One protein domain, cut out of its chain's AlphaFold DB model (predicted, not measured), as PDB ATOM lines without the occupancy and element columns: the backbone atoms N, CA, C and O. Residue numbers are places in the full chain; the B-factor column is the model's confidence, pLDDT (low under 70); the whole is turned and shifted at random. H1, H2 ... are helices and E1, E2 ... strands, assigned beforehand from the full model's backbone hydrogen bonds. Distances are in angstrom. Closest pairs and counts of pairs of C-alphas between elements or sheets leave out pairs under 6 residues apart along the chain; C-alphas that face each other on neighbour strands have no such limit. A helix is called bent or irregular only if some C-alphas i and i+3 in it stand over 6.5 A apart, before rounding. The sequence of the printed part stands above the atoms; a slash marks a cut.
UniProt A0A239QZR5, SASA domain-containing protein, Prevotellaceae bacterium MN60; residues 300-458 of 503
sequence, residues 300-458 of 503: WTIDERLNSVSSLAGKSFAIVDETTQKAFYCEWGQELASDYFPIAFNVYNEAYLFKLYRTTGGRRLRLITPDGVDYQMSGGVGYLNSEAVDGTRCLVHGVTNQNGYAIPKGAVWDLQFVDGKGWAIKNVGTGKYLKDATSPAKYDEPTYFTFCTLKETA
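AT A GLANCE: This is residues 300 to 458 of the 503 residues of the protein "SASA domain-containing protein" of Prevotellaceae bacterium MN60 (UniProt A0A239QZR5). The strands make a rounded, barrel-like ring, only loosely closed: E2 and E11 form one wall, the hairpin E9 and E10 the next and the hairpin E5 and E6 the third. The hairpins E3 and E4, and E7 and E8, join this ring beside E2 and E6, while E1 pairs with the far part of the bent E11. The printed part has 159 residues with eleven named strands and one short helix, in the order E1 E2 E3 E4 H1 E5 E6 E7 E8 E9 E10 E11; under half of the residues are in named elements. Nine strands form a branched, strongly twisted antiparallel sheet, and E7 and E8 a second one; the class is mostly strand. It is compact, with a radius of gyration of the C-alphas of 14.4 A and spans of 44 by 33 by 27 A.

HOW THE PARTS SIT: E1, residues 300 to 305, is an edge strand antiparallel to E11, residues 448 to 457, with N 303 and O 453 2.9 A apart. E11 bends by 60 degrees at residue 453. On its other side is E2, residues 316 to 321, antiparallel, with N 318 and O 452 2.8 A apart. E2, E3, residues 326 to 331, and E4, residues 335 to 340, form a meander, each strand the antiparallel neighbour of the one before; N 328 and O 319 are 2.9 A apart, N 329 and O 337 also 2.9 A. H1, residues 341 to 344, is on the sheet, over none of its strands, at a height of 4.7 A; it is too short for an O i to N i+4 pair, and its one O i to N i+3 pair is within range. E5, residues 353 to 359, is antiparallel to E2, with N 317 and O 354 2.8 A apart, and forms a hairpin with E6, residues 362 to 368, with N 355 and O 366 2.8 A apart. E6 touches E7, residues 380 to 384, closest at the C-alphas of Arg 366 and Tyr 383, 4.5 A. E7 and E8, residues 395 to 397, form a hairpin, with N 383 and O 396 3.0 A apart. E6 also touches E9, residues 413 to 418, closest at the C-alphas of Arg 363 and Trp 413, 5.1 A. E9, E10, residues 422 to 427, and E11 form a second meander, with N 414 and O 426, and N 423 and O 449, each 2.8 A apart.

IN THESE COORDINATES: E1 begins at C-alpha 300 (11.050, 29.831, 5.129). E2 is 16.8 A long, E4 16.6 A, E5 19.0 A, E6 19.3 A and E10 16.4 A. E9 begins at C-alpha 413 (-9.597, 33.878, -10.618). E11, the longest strand by residues, spans 25.5 A and ends at C-alpha 457 (14.703, 26.017, 7.928).

THE WHOLE: The C-alphas of Gly 404 and Ala 458 are the two farthest apart, 44.6 A. The printed part has no cut. The links E6 to E7, E8 to E9 and E10 to E11 are long, the last with 20 residues. The mean pLDDT of the printed part is 79.1; 38 residues are under 70, among them 346 to 351, 388 to 394 and 397 to 407.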
ATOM      1  N   TRP A 300      11.698  30.650   6.131       74.62
ATOM      2  CA  TRP A 300      11.050  29.831   5.129       74.62
ATOM      3  C   TRP A 300      11.933  29.777   3.896       74.62
ATOM      4  O   TRP A 300      12.423  30.801   3.421       74.62
ATOM      5  N   THR A 301      12.118  28.579   3.359       84.88
ATOM      6  CA  THR A 301      12.661  28.399   2.011       84.88
ATOM      7  C   THR A 301      11.611  27.743   1.133       84.88
ATOM      8  O   THR A 301      10.724  27.040   1.624       84.88
ATOM      9  N   ILE A 302      11.700  27.988  -0.175       88.88
ATOM     10  CA  ILE A 302      10.880  27.277  -1.154       88.88
ATOM     11  C   ILE A 302      11.232  25.791  -1.064       88.88
ATOM     12  O   ILE A 302      12.391  25.406  -1.241       88.88
ATOM     13  N   ASP A 303      10.228  24.973  -0.774       91.12
ATOM     14  CA  ASP A 303      10.356  23.521  -0.748       91.12
ATOM     15  C   ASP A 303      10.066  22.941  -2.135       91.12
ATOM     16  O   ASP A 303      10.941  22.352  -2.768       91.12
ATOM     17  N   GLU A 304       8.879  23.225  -2.674       94.56
ATOM     18  CA  GLU A 304       8.449  22.783  -3.999       94.56
ATOM     19  C   GLU A 304       7.806  23.940  -4.769       94.56
ATOM     20  O   GLU A 304       6.935  24.636  -4.246       94.56
ATOM     21  N   ARG A 305       8.186  24.127  -6.041       96.00
ATOM     22  CA  ARG A 305       7.478  25.030  -6.963       96.00
ATOM     23  C   ARG A 305       6.347  24.276  -7.652       96.00
ATOM     24  O   ARG A 305       6.569  23.239  -8.270       96.00
ATOM     25  N   LEU A 306       5.144  24.826  -7.579       96.44
ATOM     26  CA  LEU A 306       3.925  24.242  -8.124       96.44
ATOM     27  C   LEU A 306       3.653  24.904  -9.474       96.44
ATOM     28  O   LEU A 306       3.322  26.081  -9.527       96.44
ATOM     29  N   ASN A 307       3.827  24.175 -10.573       95.38
ATOM     30  CA  ASN A 307       3.847  24.715 -11.942       95.38
ATOM     31  C   ASN A 307       2.644  24.280 -12.799       95.38
ATOM     32  O   ASN A 307       2.614  24.465 -14.011       95.38
ATOM     33  N   SER A 308       1.635  23.669 -12.183       93.06
ATOM     34  CA  SER A 308       0.416  23.257 -12.872       93.06
ATOM     35  C   SER A 308      -0.789  23.273 -11.942       93.06
ATOM     36  O   SER A 308      -0.671  23.164 -10.720       93.06
ATOM     37  N   VAL A 309      -1.990  23.356 -12.517       89.25
ATOM     38  CA  VAL A 309      -3.234  23.326 -11.726       89.25
ATOM     39  C   VAL A 309      -3.371  21.999 -10.973       89.25
ATOM     40  O   VAL A 309      -3.912  21.979  -9.871       89.25
ATOM     41  N   SER A 310      -2.868  20.896 -11.536       90.12
ATOM     42  CA  SER A 310      -2.834  19.595 -10.867       90.12
ATOM     43  C   SER A 310      -1.873  19.583  -9.677       90.12
ATOM     44  O   SER A 310      -2.246  19.044  -8.640       90.12
ATOM     45  N   SER A 311      -0.701  20.226  -9.765       91.88
ATOM     46  CA  SER A 311       0.236  20.306  -8.628       91.88
ATOM     47  C   SER A 311      -0.303  21.103  -7.434       91.88
ATOM     48  O   SER A 311       0.116  20.869  -6.305       91.88
ATOM     49  N   LEU A 312      -1.270  22.001  -7.659       91.06
ATOM     50  CA  LEU A 312      -1.930  22.766  -6.592       91.06
ATOM     51  C   LEU A 312      -2.999  21.954  -5.843       91.06
ATOM     52  O   LEU A 312      -3.489  22.388  -4.800       91.06
ATOM     53  N   ALA A 313      -3.425  20.807  -6.379       87.38
ATOM     54  CA  ALA A 313      -4.546  20.061  -5.826       87.38
ATOM     55  C   ALA A 313      -4.227  19.543  -4.415       87.38
ATOM     56  O   ALA A 313      -3.268  18.807  -4.204       87.38
ATOM     57  N   GLY A 314      -5.052  19.931  -3.440       85.12
ATOM     58  CA  GLY A 314      -4.935  19.481  -2.051       85.12
ATOM     59  C   GLY A 314      -3.821  20.145  -1.234       85.12
ATOM     60  O   GLY A 314      -3.859  20.026  -0.011       85.12
ATOM     61  N   LYS A 315      -2.899  20.884  -1.865       91.31
ATOM     62  CA  LYS A 315      -1.779  21.558  -1.195       91.31
ATOM     63  C   LYS A 315      -2.146  22.975  -0.751       91.31
ATOM     64  O   LYS A 315      -2.884  23.680  -1.441       91.31
ATOM     65  N   SER A 316      -1.587  23.378   0.386       91.19
ATOM     66  CA  SER A 316      -1.473  24.784   0.772       91.19
ATOM     67  C   SER A 316      -0.175  25.343   0.191       91.19
ATOM     68  O   SER A 316       0.846  24.655   0.200       91.19
ATOM     69  N   PHE A 317      -0.208  26.560  -0.336       93.12
ATOM     70  CA  PHE A 317       0.932  27.172  -1.010       93.12
ATOM     71  C   PHE A 317       1.022  28.671  -0.739       93.12
ATOM     72  O   PHE A 317       0.017  29.342  -0.515       93.12
ATOM     73  N   ALA A 318       2.237  29.197  -0.781       92.19
ATOM     74  CA  ALA A 318       2.524  30.619  -0.777       92.19
ATOM     75  C   ALA A 318       2.468  31.189  -2.199       92.19
ATOM     76  O   ALA A 318       2.723  30.474  -3.170       92.19
ATOM     77  N   ILE A 319       2.170  32.486  -2.304       93.25
ATOM     78  CA  ILE A 319       2.323  33.273  -3.531       93.25
ATOM     79  C   ILE A 319       3.524  34.188  -3.318       93.25
ATOM     80  O   ILE A 319       3.509  35.028  -2.417       93.25
ATOM     81  N   VAL A 320       4.571  33.996  -4.117       92.25
ATOM     82  CA  VAL A 320       5.847  34.701  -3.982       92.25
ATOM     83  C   VAL A 320       6.169  35.415  -5.282       92.25
ATOM     84  O   VAL A 320       6.151  34.819  -6.356       92.25
ATOM     85  N   ASP A 321       6.503  36.690  -5.181       90.94
ATOM     86  CA  ASP A 321       7.210  37.402  -6.232       90.94
ATOM     87  C   ASP A 321       8.716  37.219  -6.002       90.94
ATOM     88  O   ASP A 321       9.337  37.888  -5.172       90.94
ATOM     89  N   GLU A 322       9.312  36.266  -6.724       86.06
ATOM     90  CA  GLU A 322      10.746  35.977  -6.618       86.06
ATOM     91  C   GLU A 322      11.613  37.144  -7.124       86.06
ATOM     92  O   GLU A 322      12.780  37.235  -6.741       86.06
ATOM     93  N   THR A 323      11.073  38.075  -7.921       86.31
ATOM     94  CA  THR A 323      11.840  39.242  -8.388       86.31
ATOM     95  C   THR A 323      12.046  40.261  -7.274       86.31
ATOM     96  O   THR A 323      13.123  40.845  -7.157       86.31
ATOM     97  N   THR A 324      11.039  40.430  -6.413       83.88
ATOM     98  CA  THR A 324      11.088  41.343  -5.266       83.88
ATOM     99  C   THR A 324      11.438  40.635  -3.959       83.88
ATOM    100  O   THR A 324      11.644  41.300  -2.945       83.88
ATOM    101  N   GLN A 325      11.530  39.301  -3.981       82.12
ATOM    102  CA  GLN A 325      11.709  38.433  -2.812       82.12
ATOM    103  C   GLN A 325      10.593  38.601  -1.773       82.12
ATOM    104  O   GLN A 325      10.804  38.374  -0.578       82.12
ATOM    105  N   LYS A 326       9.397  39.004  -2.211       85.50
ATOM    106  CA  LYS A 326       8.257  39.226  -1.325       85.50
ATOM    107  C   LYS A 326       7.227  38.121  -1.458       85.50
ATOM    108  O   LYS A 326       6.909  37.683  -2.560       85.50
ATOM    109  N   ALA A 327       6.666  37.710  -0.332       87.88
ATOM    110  CA  ALA A 327       5.513  36.830  -0.304       87.88
ATOM    111  C   ALA A 327       4.255  37.590   0.091       87.88
ATOM    112  O   ALA A 327       4.305  38.522   0.898       87.88
ATOM    113  N   PHE A 328       3.131  37.168  -0.473       86.75
ATOM    114  CA  PHE A 328       1.826  37.684  -0.093       86.75
ATOM    115  C   PHE A 328       1.475  37.132   1.289       86.75
ATOM    116  O   PHE A 328       1.545  35.923   1.515       86.75
ATOM    117  N   TYR A 329       1.088  38.021   2.194       77.56
ATOM    118  CA  TYR A 329       0.547  37.703   3.511       77.56
ATOM    119  C   TYR A 329      -0.662  38.611   3.762       77.56
ATOM    120  O   TYR A 329      -0.889  39.544   2.996       77.56
ATOM    121  N   CYS A 330      -1.476  38.348   4.781       68.06
ATOM    122  CA  CYS A 330      -2.495  39.321   5.176       68.06
ATOM    123  C   CYS A 330      -2.087  39.993   6.476       68.06
ATOM    124  O   CYS A 330      -1.496  39.371   7.363       68.06
ATOM    125  N   GLU A 331      -2.393  41.275   6.564       62.66
ATOM    126  CA  GLU A 331      -2.262  42.047   7.782       62.66
ATOM    127  C   GLU A 331      -3.631  42.365   8.376       62.66
ATOM    128  O   GLU A 331      -4.682  42.066   7.799       62.66
ATOM    129  N   TRP A 332      -3.584  42.902   9.591       55.62
ATOM    130  CA  TRP A 332      -4.737  43.161  10.441       55.62
ATOM    131  C   TRP A 332      -5.908  43.779   9.659       55.62
ATOM    132  O   TRP A 332      -5.732  44.762   8.951       55.62
ATOM    133  N   GLY A 333      -7.117  43.232   9.814       56.75
ATOM    134  CA  GLY A 333      -8.327  43.861   9.265       56.75
ATOM    135  C   GLY A 333      -8.677  43.518   7.811       56.75
ATOM    136  O   GLY A 333      -9.476  44.237   7.217       56.75
ATOM    137  N   GLN A 334      -8.192  42.383   7.282       63.38
ATOM    138  CA  GLN A 334      -8.470  41.871   5.920       63.38
ATOM    139  C   GLN A 334      -7.669  42.543   4.789       63.38
ATOM    140  O   GLN A 334      -8.051  42.469   3.610       63.38
ATOM    141  N   GLU A 335      -6.558  43.178   5.138       68.31
ATOM    142  CA  GLU A 335      -5.644  43.819   4.198       68.31
ATOM    143  C   GLU A 335      -4.668  42.780   3.631       68.31
ATOM    144  O   GLU A 335      -4.086  41.980   4.366       68.31
ATOM    145  N   LEU A 336      -4.515  42.745   2.304       73.50
ATOM    146  CA  LEU A 336      -3.483  41.937   1.660       73.50
ATOM    147  C   LEU A 336      -2.204  42.772   1.608       73.50
ATOM    148  O   LEU A 336      -2.208  43.913   1.156       73.50
ATOM    149  N   ALA A 337      -1.113  42.190   2.080       75.06
ATOM    150  CA  ALA A 337       0.175  42.839   2.217       75.06
ATOM    151  C   ALA A 337       1.287  41.941   1.664       75.06
ATOM    152  O   ALA A 337       1.081  40.783   1.288       75.06
ATOM    153  N   SER A 338       2.499  42.482   1.572       78.31
ATOM    154  CA  SER A 338       3.664  41.697   1.167       78.31
ATOM    155  C   SER A 338       4.905  42.073   1.955       78.31
ATOM    156  O   SER A 338       5.156  43.249   2.220       78.31
ATOM    157  N   ASP A 339       5.678  41.066   2.343       78.12
ATOM    158  CA  ASP A 339       6.924  41.238   3.088       78.12
ATOM    159  C   ASP A 339       7.967  40.235   2.595       78.12
ATOM    160  O   ASP A 339       7.650  39.322   1.827       78.12
ATOM    161  N   TYR A 340       9.211  40.412   3.027       79.94
ATOM    162  CA  TYR A 340      10.327  39.542   2.696       79.94
ATOM    163  C   TYR A 340       9.981  38.076   2.994       79.94
ATOM    164  O   TYR A 340       9.690  37.697   4.132       79.94
ATOM    165  N   PHE A 341       9.985  37.246   1.948       79.25
ATOM    166  CA  PHE A 341       9.383  35.913   1.974       79.25
ATOM    167  C   PHE A 341       9.876  34.995   3.111       79.25
ATOM    168  O   PHE A 341       9.039  34.284   3.673       79.25
ATOM    169  N   PRO A 342      11.161  35.004   3.532       75.38
ATOM    170  CA  PRO A 342      11.636  34.097   4.571       75.38
ATOM    171  C   PRO A 342      11.061  34.401   5.949       75.38
ATOM    172  O   PRO A 342      11.100  33.531   6.809       75.38
ATOM    173  N   ILE A 343      10.534  35.609   6.165       68.94
ATOM    174  CA  ILE A 343       9.951  36.041   7.442       68.94
ATOM    175  C   ILE A 343       8.453  36.342   7.329       68.94
ATOM    176  O   ILE A 343       7.790  36.590   8.340       68.94
ATOM    177  N   ALA A 344       7.909  36.309   6.110       73.19
ATOM    178  CA  ALA A 344       6.526  36.662   5.826       73.19
ATOM    179  C   ALA A 344       5.529  35.743   6.545       73.19
ATOM    180  O   ALA A 344       4.470  36.222   6.925       73.19
ATOM    181  N   PHE A 345       5.885  34.483   6.822       71.50
ATOM    182  CA  PHE A 345       4.997  33.473   7.417       71.50
ATOM    183  C   PHE A 345       5.280  33.161   8.899       71.50
ATOM    184  O   PHE A 345       5.059  32.046   9.361       71.50
ATOM    185  N   ASN A 346       5.830  34.120   9.651       63.88
ATOM    186  CA  ASN A 346       6.068  33.963  11.092       63.88
ATOM    187  C   ASN A 346       4.761  34.109  11.905       63.88
ATOM    188  O   ASN A 346       3.856  34.819  11.479       63.88
ATOM    189  N   VAL A 347       4.709  33.522  13.108       51.62
ATOM    190  CA  VAL A 347       3.558  33.498  14.039       51.62
ATOM    191  C   VAL A 347       3.036  34.885  14.448       51.62
ATOM    192  O   VAL A 347       1.929  35.009  14.960       51.62
ATOM    193  N   TYR A 348       3.828  35.938  14.224       49.88
ATOM    194  CA  TYR A 348       3.466  37.331  14.514       49.88
ATOM    195  C   TYR A 348       2.786  38.054  13.355       49.88
ATOM    196  O   TYR A 348       2.160  39.091  13.572       49.88
ATOM    197  N   ASN A 349       2.918  37.534  12.137       51.09
ATOM    198  CA  ASN A 349       2.111  37.986  11.020       51.09
ATOM    199  C   ASN A 349       0.819  37.159  11.052       51.09
ATOM    200  O   ASN A 349       0.865  35.956  11.305       51.09
ATOM    201  N   GLU A 350      -0.324  37.760  10.727       53.97
ATOM    202  CA  GLU A 350      -1.534  37.027  10.320       53.97
ATOM    203  C   GLU A 350      -1.297  36.362   8.946       53.97
ATOM    204  O   GLU A 350      -2.073  36.480   8.008       53.97
ATOM    205  N   ALA A 351      -0.138  35.741   8.751       54.22
ATOM    206  CA  ALA A 351       0.286  35.270   7.457       54.22
ATOM    207  C   ALA A 351      -0.510  34.041   7.071       54.22
ATOM    208  O   ALA A 351      -0.565  33.068   7.816       54.22
ATOM    209  N   TYR A 352      -1.095  34.074   5.882       71.62
ATOM    210  CA  TYR A 352      -1.900  32.981   5.372       71.62
ATOM    211  C   TYR A 352      -1.238  32.376   4.138       71.62
ATOM    212  O   TYR A 352      -0.651  33.068   3.305       71.62
ATOM    213  N   LEU A 353      -1.356  31.061   4.025       85.88
ATOM    214  CA  LEU A 353      -1.167  30.318   2.791       85.88
ATOM    215  C   LEU A 353      -2.478  30.311   1.997       85.88
ATOM    216  O   LEU A 353      -3.547  30.686   2.484       85.88
ATOM    217  N   PHE A 354      -2.406  29.823   0.767       90.25
ATOM    218  CA  PHE A 354      -3.541  29.692  -0.129       90.25
ATOM    219  C   PHE A 354      -3.798  28.230  -0.460       90.25
ATOM    220  O   PHE A 354      -2.874  27.434  -0.611       90.25
ATOM    221  N   LYS A 355      -5.068  27.877  -0.628       91.81
ATOM    222  CA  LYS A 355      -5.493  26.573  -1.134       91.81
ATOM    223  C   LYS A 355      -6.469  26.750  -2.278       91.81
ATOM    224  O   LYS A 355      -7.395  27.564  -2.226       91.81
ATOM    225  N   LEU A 356      -6.260  25.971  -3.332       92.88
ATOM    226  CA  LEU A 356      -7.062  26.080  -4.538       92.88
ATOM    227  C   LEU A 356      -8.431  25.420  -4.354       92.88
ATOM    228  O   LEU A 356      -8.518  24.237  -4.024       92.88
ATOM    229  N   TYR A 357      -9.496  26.157  -4.659       90.19
ATOM    230  CA  TYR A 357     -10.864  25.647  -4.658       90.19
ATOM    231  C   TYR A 357     -11.526  25.850  -6.024       90.19
ATOM    232  O   TYR A 357     -11.461  26.931  -6.616       90.19
ATOM    233  N   ARG A 358     -12.178  24.808  -6.550       88.38
ATOM    234  CA  ARG A 358     -12.875  24.880  -7.845       88.38
ATOM    235  C   ARG A 358     -14.226  25.573  -7.689       88.38
ATOM    236  O   ARG A 358     -14.937  25.352  -6.714       88.38
ATOM    237  N   THR A 359     -14.593  26.399  -8.663       85.62
ATOM    238  CA  THR A 359     -15.909  27.044  -8.716       85.62
ATOM    239  C   THR A 359     -16.395  27.155 -10.161       85.62
ATOM    240  O   THR A 359     -15.618  27.009 -11.105       85.62
ATOM    241  N   THR A 360     -17.687  27.401 -10.359       81.56
ATOM    242  CA  THR A 360     -18.253  27.608 -11.696       81.56
ATOM    243  C   THR A 360     -17.687  28.896 -12.298       81.56
ATOM    244  O   THR A 360     -17.879  29.981 -11.753       81.56
ATOM    245  N   GLY A 361     -16.990  28.783 -13.431       82.12
ATOM    246  CA  GLY A 361     -16.413  29.927 -14.144       82.12
ATOM    247  C   GLY A 361     -15.032  30.388 -13.662       82.12
ATOM    248  O   GLY A 361     -14.620  31.481 -14.036       82.12
ATOM    249  N   GLY A 362     -14.322  29.593 -12.851       88.31
ATOM    250  CA  GLY A 362     -12.928  29.865 -12.488       88.31
ATOM    251  C   GLY A 362     -12.479  29.139 -11.222       88.31
ATOM    252  O   GLY A 362     -12.921  28.027 -10.920       88.31
ATOM    253  N   ARG A 363     -11.564  29.752 -10.473       91.75
ATOM    254  CA  ARG A 363     -10.988  29.184  -9.246       91.75
ATOM    255  C   ARG A 363     -11.037  30.206  -8.118       91.75
ATOM    256  O   ARG A 363     -10.942  31.399  -8.364       91.75
ATOM    257  N   ARG A 364     -11.183  29.751  -6.879       90.50
ATOM    258  CA  ARG A 364     -11.034  30.595  -5.687       90.50
ATOM    259  C   ARG A 364      -9.764  30.197  -4.955       90.50
ATOM    260  O   ARG A 364      -9.431  29.013  -4.902       90.50
ATOM    261  N   LEU A 365      -9.088  31.182  -4.385       90.25
ATOM    262  CA  LEU A 365      -7.931  30.973  -3.524       90.25
ATOM    263  C   LEU A 365      -8.405  31.152  -2.083       90.25
ATOM    264  O   LEU A 365      -8.688  32.272  -1.661       90.25
ATOM    265  N   ARG A 366      -8.606  30.032  -1.381       88.00
ATOM    266  CA  ARG A 366      -9.024  30.004   0.027       88.00
ATOM    267  C   ARG A 366      -7.818  30.277   0.918       88.00
ATOM    268  O   ARG A 366      -6.738  29.780   0.617       88.00
ATOM    269  N   LEU A 367      -8.025  31.017   2.000       83.31
ATOM    270  CA  LEU A 367      -6.982  31.338   2.967       83.31
ATOM    271  C   LEU A 367      -6.837  30.230   4.007       83.31
ATOM    272  O   LEU A 367      -7.832  29.762   4.564       83.31
ATOM    273  N   ILE A 368      -5.590  29.849   4.263       82.25
ATOM    274  CA  ILE A 368      -5.189  28.815   5.212       82.25
ATOM    275  C   ILE A 368      -4.196  29.429   6.198       82.25
ATOM    276  O   ILE A 368      -3.264  30.114   5.789       82.25
ATOM    277  N   THR A 369      -4.372  29.189   7.487       72.94
ATOM    278  CA  THR A 369      -3.425  29.587   8.533       72.94
ATOM    279  C   THR A 369      -2.117  28.779   8.441       72.94
ATOM    280  O   THR A 369      -2.098  27.713   7.816       72.94
ATOM    281  N   PRO A 370      -0.989  29.237   9.019       68.50
ATOM    282  CA  PRO A 370       0.287  28.516   8.931       68.50
ATOM    283  C   PRO A 370       0.257  27.104   9.537       68.50
ATOM    284  O   PRO A 370       0.992  26.229   9.088       68.50
ATOM    285  N   ASP A 371      -0.618  26.861  10.512       66.38
ATOM    286  CA  ASP A 371      -0.913  25.555  11.120       66.38
ATOM    287  C   ASP A 371      -1.849  24.674  10.264       66.38
ATOM    288  O   ASP A 371      -2.148  23.536  10.625       66.38
ATOM    289  N   GLY A 372      -2.271  25.155   9.091       72.50
ATOM    290  CA  GLY A 372      -2.998  24.368   8.095       72.50
ATOM    291  C   GLY A 372      -4.521  24.388   8.233       72.50
ATOM    292  O   GLY A 372      -5.190  23.574   7.590       72.50
ATOM    293  N   VAL A 373      -5.081  25.301   9.031       78.25
ATOM    294  CA  VAL A 373      -6.525  25.428   9.281       78.25
ATOM    295  C   VAL A 373      -7.150  26.472   8.345       78.25
ATOM    296  O   VAL A 373      -6.508  27.429   7.925       78.25
ATOM    297  N   ASP A 374      -8.419  26.294   7.968       78.69
ATOM    298  CA  ASP A 374      -9.143  27.298   7.176       78.69
ATOM    299  C   ASP A 374      -9.279  28.609   7.972       78.69
ATOM    300  O   ASP A 374      -9.779  28.608   9.099       78.69
ATOM    301  N   TYR A 375      -8.912  29.742   7.369       74.38
ATOM    302  CA  TYR A 375      -9.119  31.048   7.994       74.38
ATOM    303  C   TYR A 375     -10.615  31.384   8.084       74.38
ATOM    304  O   TYR A 375     -11.330  31.385   7.071       74.38
ATOM    305  N   GLN A 376     -11.077  31.701   9.296       70.81
ATOM    306  CA  GLN A 376     -12.462  32.062   9.587       70.81
ATOM    307  C   GLN A 376     -12.554  33.440  10.243       70.81
ATOM    308  O   GLN A 376     -11.857  33.727  11.212       70.81
ATOM    309  N   MET A 377     -13.477  34.269   9.752       62.03
ATOM    310  CA  MET A 377     -13.849  35.541  10.373       62.03
ATOM    311  C   MET A 377     -15.366  35.705  10.297       62.03
ATOM    312  O   MET A 377     -15.974  35.363   9.279       62.03
ATOM    313  N   SER A 378     -15.990  36.175  11.381       60.41
ATOM    314  CA  SER A 378     -17.450  36.368  11.473       60.41
ATOM    315  C   SER A 378     -18.272  35.136  11.037       60.41
ATOM    316  O   SER A 378     -19.329  35.269  10.425       60.41
ATOM    317  N   GLY A 379     -17.764  33.926  11.310       60.72
ATOM    318  CA  GLY A 379     -18.415  32.652  10.976       60.72
ATOM    319  C   GLY A 379     -18.269  32.178   9.520       60.72
ATOM    320  O   GLY A 379     -18.880  31.176   9.154       60.72
ATOM    321  N   GLY A 380     -17.477  32.858   8.679       70.00
ATOM    322  CA  GLY A 380     -17.290  32.507   7.266       70.00
ATOM    323  C   GLY A 380     -15.829  32.285   6.858       70.00
ATOM    324  O   GLY A 380     -14.925  32.988   7.311       70.00
ATOM    325  N   VAL A 381     -15.605  31.342   5.936       77.94
ATOM    326  CA  VAL A 381     -14.285  31.100   5.319       77.94
ATOM    327  C   VAL A 381     -13.873  32.252   4.396       77.94
ATOM    328  O   VAL A 381     -14.709  32.768   3.648       77.94
ATOM    329  N   GLY A 382     -12.595  32.635   4.445       79.75
ATOM    330  CA  GLY A 382     -12.029  33.728   3.642       79.75
ATOM    331  C   GLY A 382     -11.480  33.298   2.274       79.75
ATOM    332  O   GLY A 382     -10.924  32.204   2.120       79.75
ATOM    333  N   TYR A 383     -11.597  34.185   1.280       85.19
ATOM    334  CA  TYR A 383     -11.012  34.034  -0.061       85.19
ATOM    335  C   TYR A 383     -10.296  35.309  -0.526       85.19
ATOM    336  O   TYR A 383     -10.742  36.410  -0.200       85.19
ATOM    337  N   LEU A 384      -9.253  35.153  -1.354       85.75
ATOM    338  CA  LEU A 384      -8.587  36.264  -2.049       85.75
ATOM    339  C   LEU A 384      -9.571  36.981  -2.986       85.75
ATOM    340  O   LEU A 384     -10.198  36.327  -3.829       85.75
ATOM    341  N   ASN A 385      -9.663  38.304  -2.878       81.56
ATOM    342  CA  ASN A 385     -10.544  39.173  -3.659       81.56
ATOM    343  C   ASN A 385      -9.745  40.185  -4.510       81.56
ATOM    344  O   ASN A 385      -8.552  40.372  -4.306       81.56
ATOM    345  N   SER A 386     -10.399  40.809  -5.494       71.62
ATOM    346  CA  SER A 386      -9.776  41.699  -6.500       71.62
ATOM    347  C   SER A 386      -9.521  43.135  -6.059       71.62
ATOM    348  O   SER A 386      -8.962  43.881  -6.863       71.62
ATOM    349  N   GLU A 387      -9.905  43.479  -4.824       71.69
ATOM    350  CA  GLU A 387      -9.976  44.845  -4.286       71.69
ATOM    351  C   GLU A 387     -11.018  45.710  -5.026       71.69
ATOM    352  O   GLU A 387     -10.978  45.856  -6.249       71.69
ATOM    353  N   ALA A 388     -11.985  46.292  -4.303       50.72
ATOM    354  CA  ALA A 388     -12.862  47.305  -4.889       50.72
ATOM    355  C   ALA A 388     -13.359  48.367  -3.885       50.72
ATOM    356  O   ALA A 388     -13.901  48.061  -2.827       50.72
ATOM    357  N   VAL A 389     -13.241  49.612  -4.366       44.03
ATOM    358  CA  VAL A 389     -13.820  50.913  -3.968       44.03
ATOM    359  C   VAL A 389     -12.987  51.835  -3.059       44.03
ATOM    360  O   VAL A 389     -12.875  53.002  -3.423       44.03
ATOM    361  N   ASP A 390     -12.345  51.385  -1.977       49.38
ATOM    362  CA  ASP A 390     -11.621  52.305  -1.061       49.38
ATOM    363  C   ASP A 390     -10.137  51.978  -0.805       49.38
ATOM    364  O   ASP A 390      -9.445  52.751  -0.148       49.38
ATOM    365  N   GLY A 391      -9.635  50.871  -1.360       52.12
ATOM    366  CA  GLY A 391      -8.237  50.457  -1.222       52.12
ATOM    367  C   GLY A 391      -7.880  49.788   0.107       52.12
ATOM    368  O   GLY A 391      -6.700  49.602   0.378       52.12
ATOM    369  N   THR A 392      -8.867  49.432   0.940       50.16
ATOM    370  CA  THR A 392      -8.606  48.966   2.318       50.16
ATOM    371  C   THR A 392      -8.883  47.482   2.569       50.16
ATOM    372  O   THR A 392      -8.564  46.982   3.638       50.16
ATOM    373  N   ARG A 393      -9.500  46.729   1.638       60.62
ATOM    374  CA  ARG A 393      -9.878  45.316   1.889       60.62
ATOM    375  C   ARG A 393      -9.717  44.418   0.668       60.62
ATOM    376  O   ARG A 393     -10.370  44.610  -0.361       60.62
ATOM    377  N   CYS A 394      -8.917  43.365   0.817       64.06
ATOM    378  CA  CYS A 394      -8.565  42.440  -0.267       64.06
ATOM    379  C   CYS A 394      -9.152  41.030  -0.093       64.06
ATOM    380  O   CYS A 394      -8.844  40.137  -0.885       64.06
ATOM    381  N   LEU A 395     -10.017  40.809   0.903       71.44
ATOM    382  CA  LEU A 395     -10.611  39.501   1.210       71.44
ATOM    383  C   LEU A 395     -12.144  39.552   1.237       71.44
ATOM    384  O   LEU A 395     -12.744  40.592   1.496       71.44
ATOM    385  N   VAL A 396     -12.790  38.410   0.982       70.38
ATOM    386  CA  VAL A 396     -14.250  38.249   1.122       70.38
ATOM    387  C   VAL A 396     -14.598  36.974   1.891       70.38
ATOM    388  O   VAL A 396     -14.047  35.906   1.607       70.38
ATOM    389  N   HIS A 397     -15.547  37.069   2.829       69.12
ATOM    390  CA  HIS A 397     -16.081  35.922   3.572       69.12
ATOM    391  C   HIS A 397     -17.487  35.555   3.105       69.12
ATOM    392  O   HIS A 397     -18.282  36.413   2.732       69.12
ATOM    393  N   GLY A 398     -17.809  34.259   3.114       56.81
ATOM    394  CA  GLY A 398     -19.186  33.781   2.913       56.81
ATOM    395  C   GLY A 398     -19.788  34.004   1.517       56.81
ATOM    396  O   GLY A 398     -20.935  33.631   1.302       56.81
ATOM    397  N   VAL A 399     -19.029  34.560   0.561       57.91
ATOM    398  CA  VAL A 399     -19.387  34.811  -0.858       57.91
ATOM    399  C   VAL A 399     -20.692  35.576  -1.106       57.91
ATOM    400  O   VAL A 399     -21.129  35.695  -2.251       57.91
ATOM    401  N   THR A 400     -21.277  36.147  -0.062       49.41
ATOM    402  CA  THR A 400     -22.330  37.152  -0.131       49.41
ATOM    403  C   THR A 400     -21.695  38.534  -0.039       49.41
ATOM    404  O   THR A 400     -20.601  38.697   0.495       49.41
ATOM    405  N   ASN A 401     -22.350  39.523  -0.644       49.84
ATOM    406  CA  ASN A 401     -21.873  40.896  -0.744       49.84
ATOM    407  C   ASN A 401     -21.705  41.503   0.661       49.84
ATOM    408  O   ASN A 401     -22.655  42.050   1.218       49.84
ATOM    409  N   GLN A 402     -20.525  41.356   1.269       48.22
ATOM    410  CA  GLN A 402     -20.252  41.942   2.573       48.22
ATOM    411  C   GLN A 402     -20.092  43.452   2.386       48.22
ATOM    412  O   GLN A 402     -19.175  43.925   1.718       48.22
ATOM    413  N   ASN A 403     -21.034  44.198   2.961       49.06
ATOM    414  CA  ASN A 403     -21.015  45.655   3.093       49.06
ATOM    415  C   ASN A 403     -21.117  46.473   1.787       49.06
ATOM    416  O   ASN A 403     -20.922  47.679   1.826       49.06
ATOM    417  N   GLY A 404     -21.466  45.865   0.646       43.53
ATOM    418  CA  GLY A 404     -21.709  46.594  -0.611       43.53
ATOM    419  C   GLY A 404     -20.460  46.941  -1.435       43.53
ATOM    420  O   GLY A 404     -20.592  47.622  -2.448       43.53
ATOM    421  N   TYR A 405     -19.276  46.450  -1.044       51.34
ATOM    422  CA  TYR A 405     -17.984  46.801  -1.658       51.34
ATOM    423  C   TYR A 405     -17.422  45.749  -2.637       51.34
ATOM    424  O   TYR A 405     -16.417  46.001  -3.291       51.34
ATOM    425  N   ALA A 406     -18.034  44.566  -2.777       60.69
ATOM    426  CA  ALA A 406     -17.508  43.498  -3.635       60.69
ATOM    427  C   ALA A 406     -18.215  43.441  -5.001       60.69
ATOM    428  O   ALA A 406     -19.440  43.352  -5.083       60.69
ATOM    429  N   ILE A 407     -17.441  43.418  -6.091       67.81
ATOM    430  CA  ILE A 407     -17.984  43.225  -7.445       67.81
ATOM    431  C   ILE A 407     -18.415  41.765  -7.685       67.81
ATOM    432  O   ILE A 407     -17.857  40.836  -7.081       67.81
ATOM    433  N   PRO A 408     -19.355  41.511  -8.618       72.06
ATOM    434  CA  PRO A 408     -19.684  40.154  -9.044       72.06
ATOM    435  C   PRO A 408     -18.427  39.375  -9.460       72.06
ATOM    436  O   PRO A 408     -17.649  39.830 -10.293       72.06
ATOM    437  N   LYS A 409     -18.240  38.177  -8.888       80.19
ATOM    438  CA  LYS A 409     -17.078  37.291  -9.121       80.19
ATOM    439  C   LYS A 409     -15.710  37.861  -8.708       80.19
ATOM    440  O   LYS A 409     -14.695  37.305  -9.116       80.19
ATOM    441  N   GLY A 410     -15.656  38.871  -7.836       80.81
ATOM    442  CA  GLY A 410     -14.395  39.477  -7.390       80.81
ATOM    443  C   GLY A 410     -13.385  38.510  -6.748       80.81
ATOM    444  O   GLY A 410     -12.185  38.750  -6.835       80.81
ATOM    445  N   ALA A 411     -13.834  37.381  -6.193       84.69
ATOM    446  CA  ALA A 411     -12.966  36.336  -5.633       84.69
ATOM    447  C   ALA A 411     -12.695  35.147  -6.574       84.69
ATOM    448  O   ALA A 411     -12.180  34.112  -6.143       84.69
ATOM    449  N   VAL A 412     -13.120  35.239  -7.835       89.75
ATOM    450  CA  VAL A 412     -12.937  34.186  -8.836       89.75
ATOM    451  C   VAL A 412     -11.803  34.582  -9.770       89.75
ATOM    452  O   VAL A 412     -11.803  35.662 -10.355       89.75
ATOM    453  N   TRP A 413     -10.853  33.672  -9.923       91.94
ATOM    454  CA  TRP A 413      -9.597  33.878 -10.618       91.94
ATOM    455  C   TRP A 413      -9.435  32.865 -11.746       91.94
ATOM    456  O   TRP A 413      -9.701  31.667 -11.577       91.94
ATOM    457  N   ASP A 414      -8.972  33.349 -12.889       93.75
ATOM    458  CA  ASP A 414      -8.396  32.527 -13.937       93.75
ATOM    459  C   ASP A 414      -6.874  32.495 -13.755       93.75
ATOM    460  O   ASP A 414      -6.212  33.532 -13.705       93.75
ATOM    461  N   LEU A 415      -6.344  31.289 -13.559       94.62
ATOM    462  CA  LEU A 415      -4.953  31.052 -13.179       94.62
ATOM    463  C   LEU A 415      -4.257  30.357 -14.339       94.62
ATOM    464  O   LEU A 415      -4.635  29.236 -14.697       94.62
ATOM    465  N   GLN A 416      -3.230  31.002 -14.882       94.88
ATOM    466  CA  GLN A 416      -2.460  30.485 -16.006       94.88
ATOM    467  C   GLN A 416      -0.986  30.413 -15.632       94.88
ATOM    468  O   GLN A 416      -0.377  31.424 -15.298       94.88
ATOM    469  N   PHE A 417      -0.407  29.219 -15.716       96.00
ATOM    470  CA  PHE A 417       1.034  29.052 -15.607       96.00
ATOM    471  C   PHE A 417       1.686  29.247 -16.978       96.00
ATOM    472  O   PHE A 417       1.201  28.718 -17.980       96.00
ATOM    473  N   VAL A 418       2.785  29.995 -17.012       96.06
ATOM    474  CA  VAL A 418       3.624  30.197 -18.194       96.06
ATOM    475  C   VAL A 418       5.026  29.704 -17.871       96.06
ATOM    476  O   VAL A 418       5.662  30.195 -16.936       96.06
ATOM    477  N   ASP A 419       5.500  28.733 -18.651       93.62
ATOM    478  CA  ASP A 419       6.817  28.134 -18.445       93.62
ATOM    479  C   ASP A 419       7.935  29.184 -18.521       93.62
ATOM    480  O   ASP A 419       7.879  30.126 -19.316       93.62
ATOM    481  N   GLY A 420       8.910  29.064 -17.623       90.56
ATOM    482  CA  GLY A 420       9.984  30.044 -17.443       90.56
ATOM    483  C   GLY A 420       9.567  31.414 -16.883       90.56
ATOM    484  O   GLY A 420      10.444  32.250 -16.674       90.56
ATOM    485  N   LYS A 421       8.274  31.670 -16.624       94.31
ATOM    486  CA  LYS A 421       7.792  32.943 -16.050       94.31
ATOM    487  C   LYS A 421       7.076  32.786 -14.710       94.31
ATOM    488  O   LYS A 421       7.383  33.526 -13.785       94.31
ATOM    489  N   GLY A 422       6.130  31.852 -14.598       96.19
ATOM    490  CA  GLY A 422       5.315  31.650 -13.394       96.19
ATOM    491  C   GLY A 422       3.809  31.781 -13.638       96.19
ATOM    492  O   GLY A 422       3.323  31.650 -14.761       96.19
ATOM    493  N   TRP A 423       3.055  32.018 -12.569       97.06
ATOM    494  CA  TRP A 423       1.599  32.140 -12.571       97.06
ATOM    495  C   TRP A 423       1.139  33.565 -12.836       97.06
ATOM    496  O   TRP A 423       1.468  34.475 -12.083       97.06
ATOM    497  N   ALA A 424       0.296  33.732 -13.848       96.19
ATOM    498  CA  ALA A 424      -0.530  34.913 -14.025       96.19
ATOM    499  C   ALA A 424      -1.878  34.717 -13.314       96.19
ATOM    500  O   ALA A 424      -2.523  33.670 -13.445       96.19
ATOM    501  N   ILE A 425      -2.309  35.743 -12.576       93.75
ATOM    502  CA  ILE A 425      -3.529  35.730 -11.763       93.75
ATOM    503  C   ILE A 425      -4.503  36.764 -12.337       93.75
ATOM    504  O   ILE A 425      -4.359  37.966 -12.099       93.75
ATOM    505  N   LYS A 426      -5.485  36.311 -13.122       93.50
ATOM    506  CA  LYS A 426      -6.478  37.182 -13.764       93.50
ATOM    507  C   LYS A 426      -7.790  37.148 -13.003       93.50
ATOM    508  O   LYS A 426      -8.351  36.077 -12.776       93.50
ATOM    509  N   ASN A 427      -8.309  38.305 -12.617       90.12
ATOM    510  CA  ASN A 427      -9.607  38.366 -11.972       90.12
ATOM    511  C   ASN A 427     -10.733  38.199 -12.995       90.12
ATOM    512  O   ASN A 427     -10.755  38.870 -14.025       90.12
ATOM    513  N   VAL A 428     -11.693  37.321 -12.705       90.19
ATOM    514  CA  VAL A 428     -12.827  37.064 -13.605       90.19
ATOM    515  C   VAL A 428     -13.862  38.190 -13.549       90.19
ATOM    516  O   VAL A 428     -14.522  38.445 -14.551       90.19
ATOM    517  N   GLY A 429     -14.012  38.863 -12.404       85.06
ATOM    518  CA  GLY A 429     -14.922  39.999 -12.244       85.06
ATOM    519  C   GLY A 429     -14.465  41.243 -13.009       85.06
ATOM    520  O   GLY A 429     -15.264  41.833 -13.728       85.06
ATOM    521  N   THR A 430     -13.185  41.621 -12.902       85.81
ATOM    522  CA  THR A 430     -12.642  42.801 -13.608       85.81
ATOM    523  C   THR A 430     -12.118  42.498 -15.011       85.81
ATOM    524  O   THR A 430     -11.999  43.405 -15.832       85.81
ATOM    525  N   GLY A 431     -11.766  41.243 -15.304       89.62
ATOM    526  CA  GLY A 431     -11.091  40.864 -16.546       89.62
ATOM    527  C   GLY A 431      -9.628  41.317 -16.627       89.62
ATOM    528  O   GLY A 431      -9.044  41.253 -17.709       89.62
ATOM    529  N   LYS A 432      -9.034  41.761 -15.514       91.50
ATOM    530  CA  LYS A 432      -7.680  42.330 -15.429       91.50
ATOM    531  C   LYS A 432      -6.774  41.494 -14.513       91.50
ATOM    532  O   LYS A 432      -7.254  40.666 -13.737       91.50
ATOM    533  N   TYR A 433      -5.466  41.694 -14.609       92.00
ATOM    534  CA  TYR A 433      -4.445  40.987 -13.838       92.00
ATOM    535  C   TYR A 433      -4.124  41.675 -12.513       92.00
ATOM    536  O   TYR A 433      -4.183  42.902 -12.392       92.00
ATOM    537  N   LEU A 434      -3.758  40.850 -11.533       88.44
ATOM    538  CA  LEU A 434      -3.128  41.275 -10.289       88.44
ATOM    539  C   LEU A 434      -1.637  41.554 -10.530       88.44
ATOM    540  O   LEU A 434      -0.974  40.792 -11.239       88.44
ATOM    541  N   LYS A 435      -1.120  42.636  -9.939       87.00
ATOM    542  CA  LYS A 435       0.281  43.063 -10.098       87.00
ATOM    543  C   LYS A 435       1.127  42.854  -8.847       87.00
ATOM    544  O   LYS A 435       2.267  42.424  -8.949       87.00
ATOM    545  N   ASP A 436       0.568  43.124  -7.678       84.00
ATOM    546  CA  ASP A 436       1.209  42.937  -6.381       84.00
ATOM    547  C   ASP A 436       0.135  42.740  -5.304       84.00
ATOM    548  O   ASP A 436      -1.059  42.795  -5.596       84.00
ATOM    549  N   ALA A 437       0.568  42.471  -4.073       76.38
ATOM    550  CA  ALA A 437      -0.314  42.199  -2.943       76.38
ATOM    551  C   ALA A 437      -1.190  43.391  -2.525       76.38
ATOM    552  O   ALA A 437      -2.196  43.190  -1.864       76.38
ATOM    553  N   THR A 438      -0.807  44.617  -2.875       72.00
ATOM    554  CA  THR A 438      -1.411  45.859  -2.363       72.00
ATOM    555  C   THR A 438      -2.140  46.650  -3.449       72.00
ATOM    556  O   THR A 438      -2.450  47.824  -3.261       72.00
ATOM    557  N   SER A 439      -2.338  46.047  -4.622       75.75
ATOM    558  CA  SER A 439      -2.922  46.712  -5.780       75.75
ATOM    559  C   SER A 439      -4.143  45.961  -6.303       75.75
ATOM    560  O   SER A 439      -4.048  44.748  -6.522       75.75
ATOM    561  N   PRO A 440      -5.209  46.674  -6.719       75.94
ATOM    562  CA  PRO A 440      -6.364  46.032  -7.315       75.94
ATOM    563  C   PRO A 440      -5.999  45.286  -8.590       75.94
ATOM    564  O   PRO A 440      -5.107  45.701  -9.342       75.94
ATOM    565  N   ALA A 441      -6.770  44.249  -8.911       83.75
ATOM    566  CA  ALA A 441      -6.688  43.589 -10.210       83.75
ATOM    567  C   ALA A 441      -7.260  44.511 -11.306       83.75
ATOM    568  O   ALA A 441      -8.421  44.377 -11.700       83.75
ATOM    569  N   LYS A 442      -6.450  45.469 -11.776       85.94
ATOM    570  CA  LYS A 442      -6.811  46.504 -12.768       85.94
ATOM    571  C   LYS A 442      -5.840  46.617 -13.949       85.94
ATOM    572  O   LYS A 442      -6.004  47.500 -14.787       85.94
ATOM    573  N   TYR A 443      -4.839  45.743 -14.023       88.31
ATOM    574  CA  TYR A 443      -3.769  45.813 -15.017       88.31
ATOM    575  C   TYR A 443      -4.058  44.936 -16.238       88.31
ATOM    576  O   TYR A 443      -4.585  43.834 -16.110       88.31
ATOM    577  N   ASP A 444      -3.728  45.421 -17.432       93.00
ATOM    578  CA  ASP A 444      -3.913  44.666 -18.678       93.00
ATOM    579  C   ASP A 444      -2.833  43.608 -18.905       93.00
ATOM    580  O   ASP A 444      -3.125  42.530 -19.418       93.00
ATOM    581  N   GLU A 445      -1.611  43.889 -18.456       94.88
ATOM    582  CA  GLU A 445      -0.473  42.984 -18.589       94.88
ATOM    583  C   GLU A 445      -0.285  42.123 -17.330       94.88
ATOM    584  O   GLU A 445      -0.446  42.622 -16.208       94.88
ATOM    585  N   PRO A 446       0.081  40.836 -17.483       95.00
ATOM    586  CA  PRO A 446       0.296  39.946 -16.355       95.00
ATOM    587  C   PRO A 446       1.590  40.275 -15.609       95.00
ATOM    588  O   PRO A 446       2.645  40.490 -16.206       95.00
ATOM    589  N   THR A 447       1.522  40.201 -14.282       94.06
ATOM    590  CA  THR A 447       2.697  39.942 -13.440       94.06
ATOM    591  C   THR A 447       2.728  38.456 -13.103       94.06
ATOM    592  O   THR A 447       1.674  37.824 -12.988       94.06
ATOM    593  N   TYR A 448       3.930  37.888 -13.013       95.88
ATOM    594  CA  TYR A 448       4.116  36.458 -12.810       95.88
ATOM    595  C   TYR A 448       4.602  36.169 -11.396       95.88
ATOM    596  O   TYR A 448       5.562  36.775 -10.930       95.88
ATOM    597  N   PHE A 449       3.948  35.214 -10.745       95.81
ATOM    598  CA  PHE A 449       4.247  34.804  -9.378       95.81
ATOM    599  C   PHE A 449       4.659  33.337  -9.318       95.81
ATOM    600  O   PHE A 449       4.192  32.501 -10.095       95.81
ATOM    601  N   THR A 450       5.475  32.989  -8.337       96.12
ATOM    602  CA  THR A 450       5.736  31.600  -7.977       96.12
ATOM    603  C   THR A 450       4.696  31.142  -6.967       96.12
ATOM    604  O   THR A 450       4.510  31.764  -5.923       96.12
ATOM    605  N   PHE A 451       4.025  30.027  -7.264       96.69
ATOM    606  CA  PHE A 451       3.254  29.294  -6.264       96.69
ATOM    607  C   PHE A 451       4.130  28.173  -5.724       96.69
ATOM    608  O   PHE A 451       4.678  27.392  -6.506       96.69
ATOM    609  N   CYS A 452       4.287  28.090  -4.407       94.12
ATOM    610  CA  CYS A 452       5.203  27.126  -3.805       94.12
ATOM    611  C   CYS A 452       4.764  26.621  -2.434       94.12
ATOM    612  O   CYS A 452       4.136  27.349  -1.665       94.12
ATOM    613  N   THR A 453       5.147  25.390  -2.098       92.31
ATOM    614  CA  THR A 453       5.186  24.952  -0.699       92.31
ATOM    615  C   THR A 453       6.433  25.513  -0.026       92.31
ATOM    616  O   THR A 453       7.424  25.858  -0.681       92.31
ATOM    617  N   LEU A 454       6.374  25.625   1.295       85.94
ATOM    618  CA  LEU A 454       7.462  26.153   2.102       85.94
ATOM    619  C   LEU A 454       7.951  25.077   3.062       85.94
ATOM    620  O   LEU A 454       7.152  24.303   3.589       85.94
ATOM    621  N   LYS A 455       9.254  25.083   3.331       84.56
ATOM    622  CA  LYS A 455       9.853  24.327   4.430       84.56
ATOM    623  C   LYS A 455      10.471  25.288   5.425       84.56
ATOM    624  O   LYS A 455      11.143  26.253   5.047       84.56
ATOM    625  N   GLU A 456      10.241  24.996   6.695       73.38
ATOM    626  CA  GLU A 456      10.917  25.675   7.786       73.38
ATOM    627  C   GLU A 456      12.386  25.249   7.779       73.38
ATOM    628  O   GLU A 456      12.715  24.063   7.865       73.38
ATOM    629  N   THR A 457      13.283  26.218   7.664       63.88
ATOM    630  CA  THR A 457      14.703  26.017   7.928       63.88
ATOM    631  C   THR A 457      15.005  26.551   9.315       63.88
ATOM    632  O   THR A 457      14.944  27.755   9.557       63.88
ATOM    633  N   ALA A 458      15.352  25.648  10.231       51.59
ATOM    634  CA  ALA A 458      16.020  26.033  11.458       51.59
ATOM    635  C   ALA A 458      17.440  26.468  11.087       51.59
ATOM    636  O   ALA A 458      18.327  25.633  10.897       51.59
TER     637      ALA A 458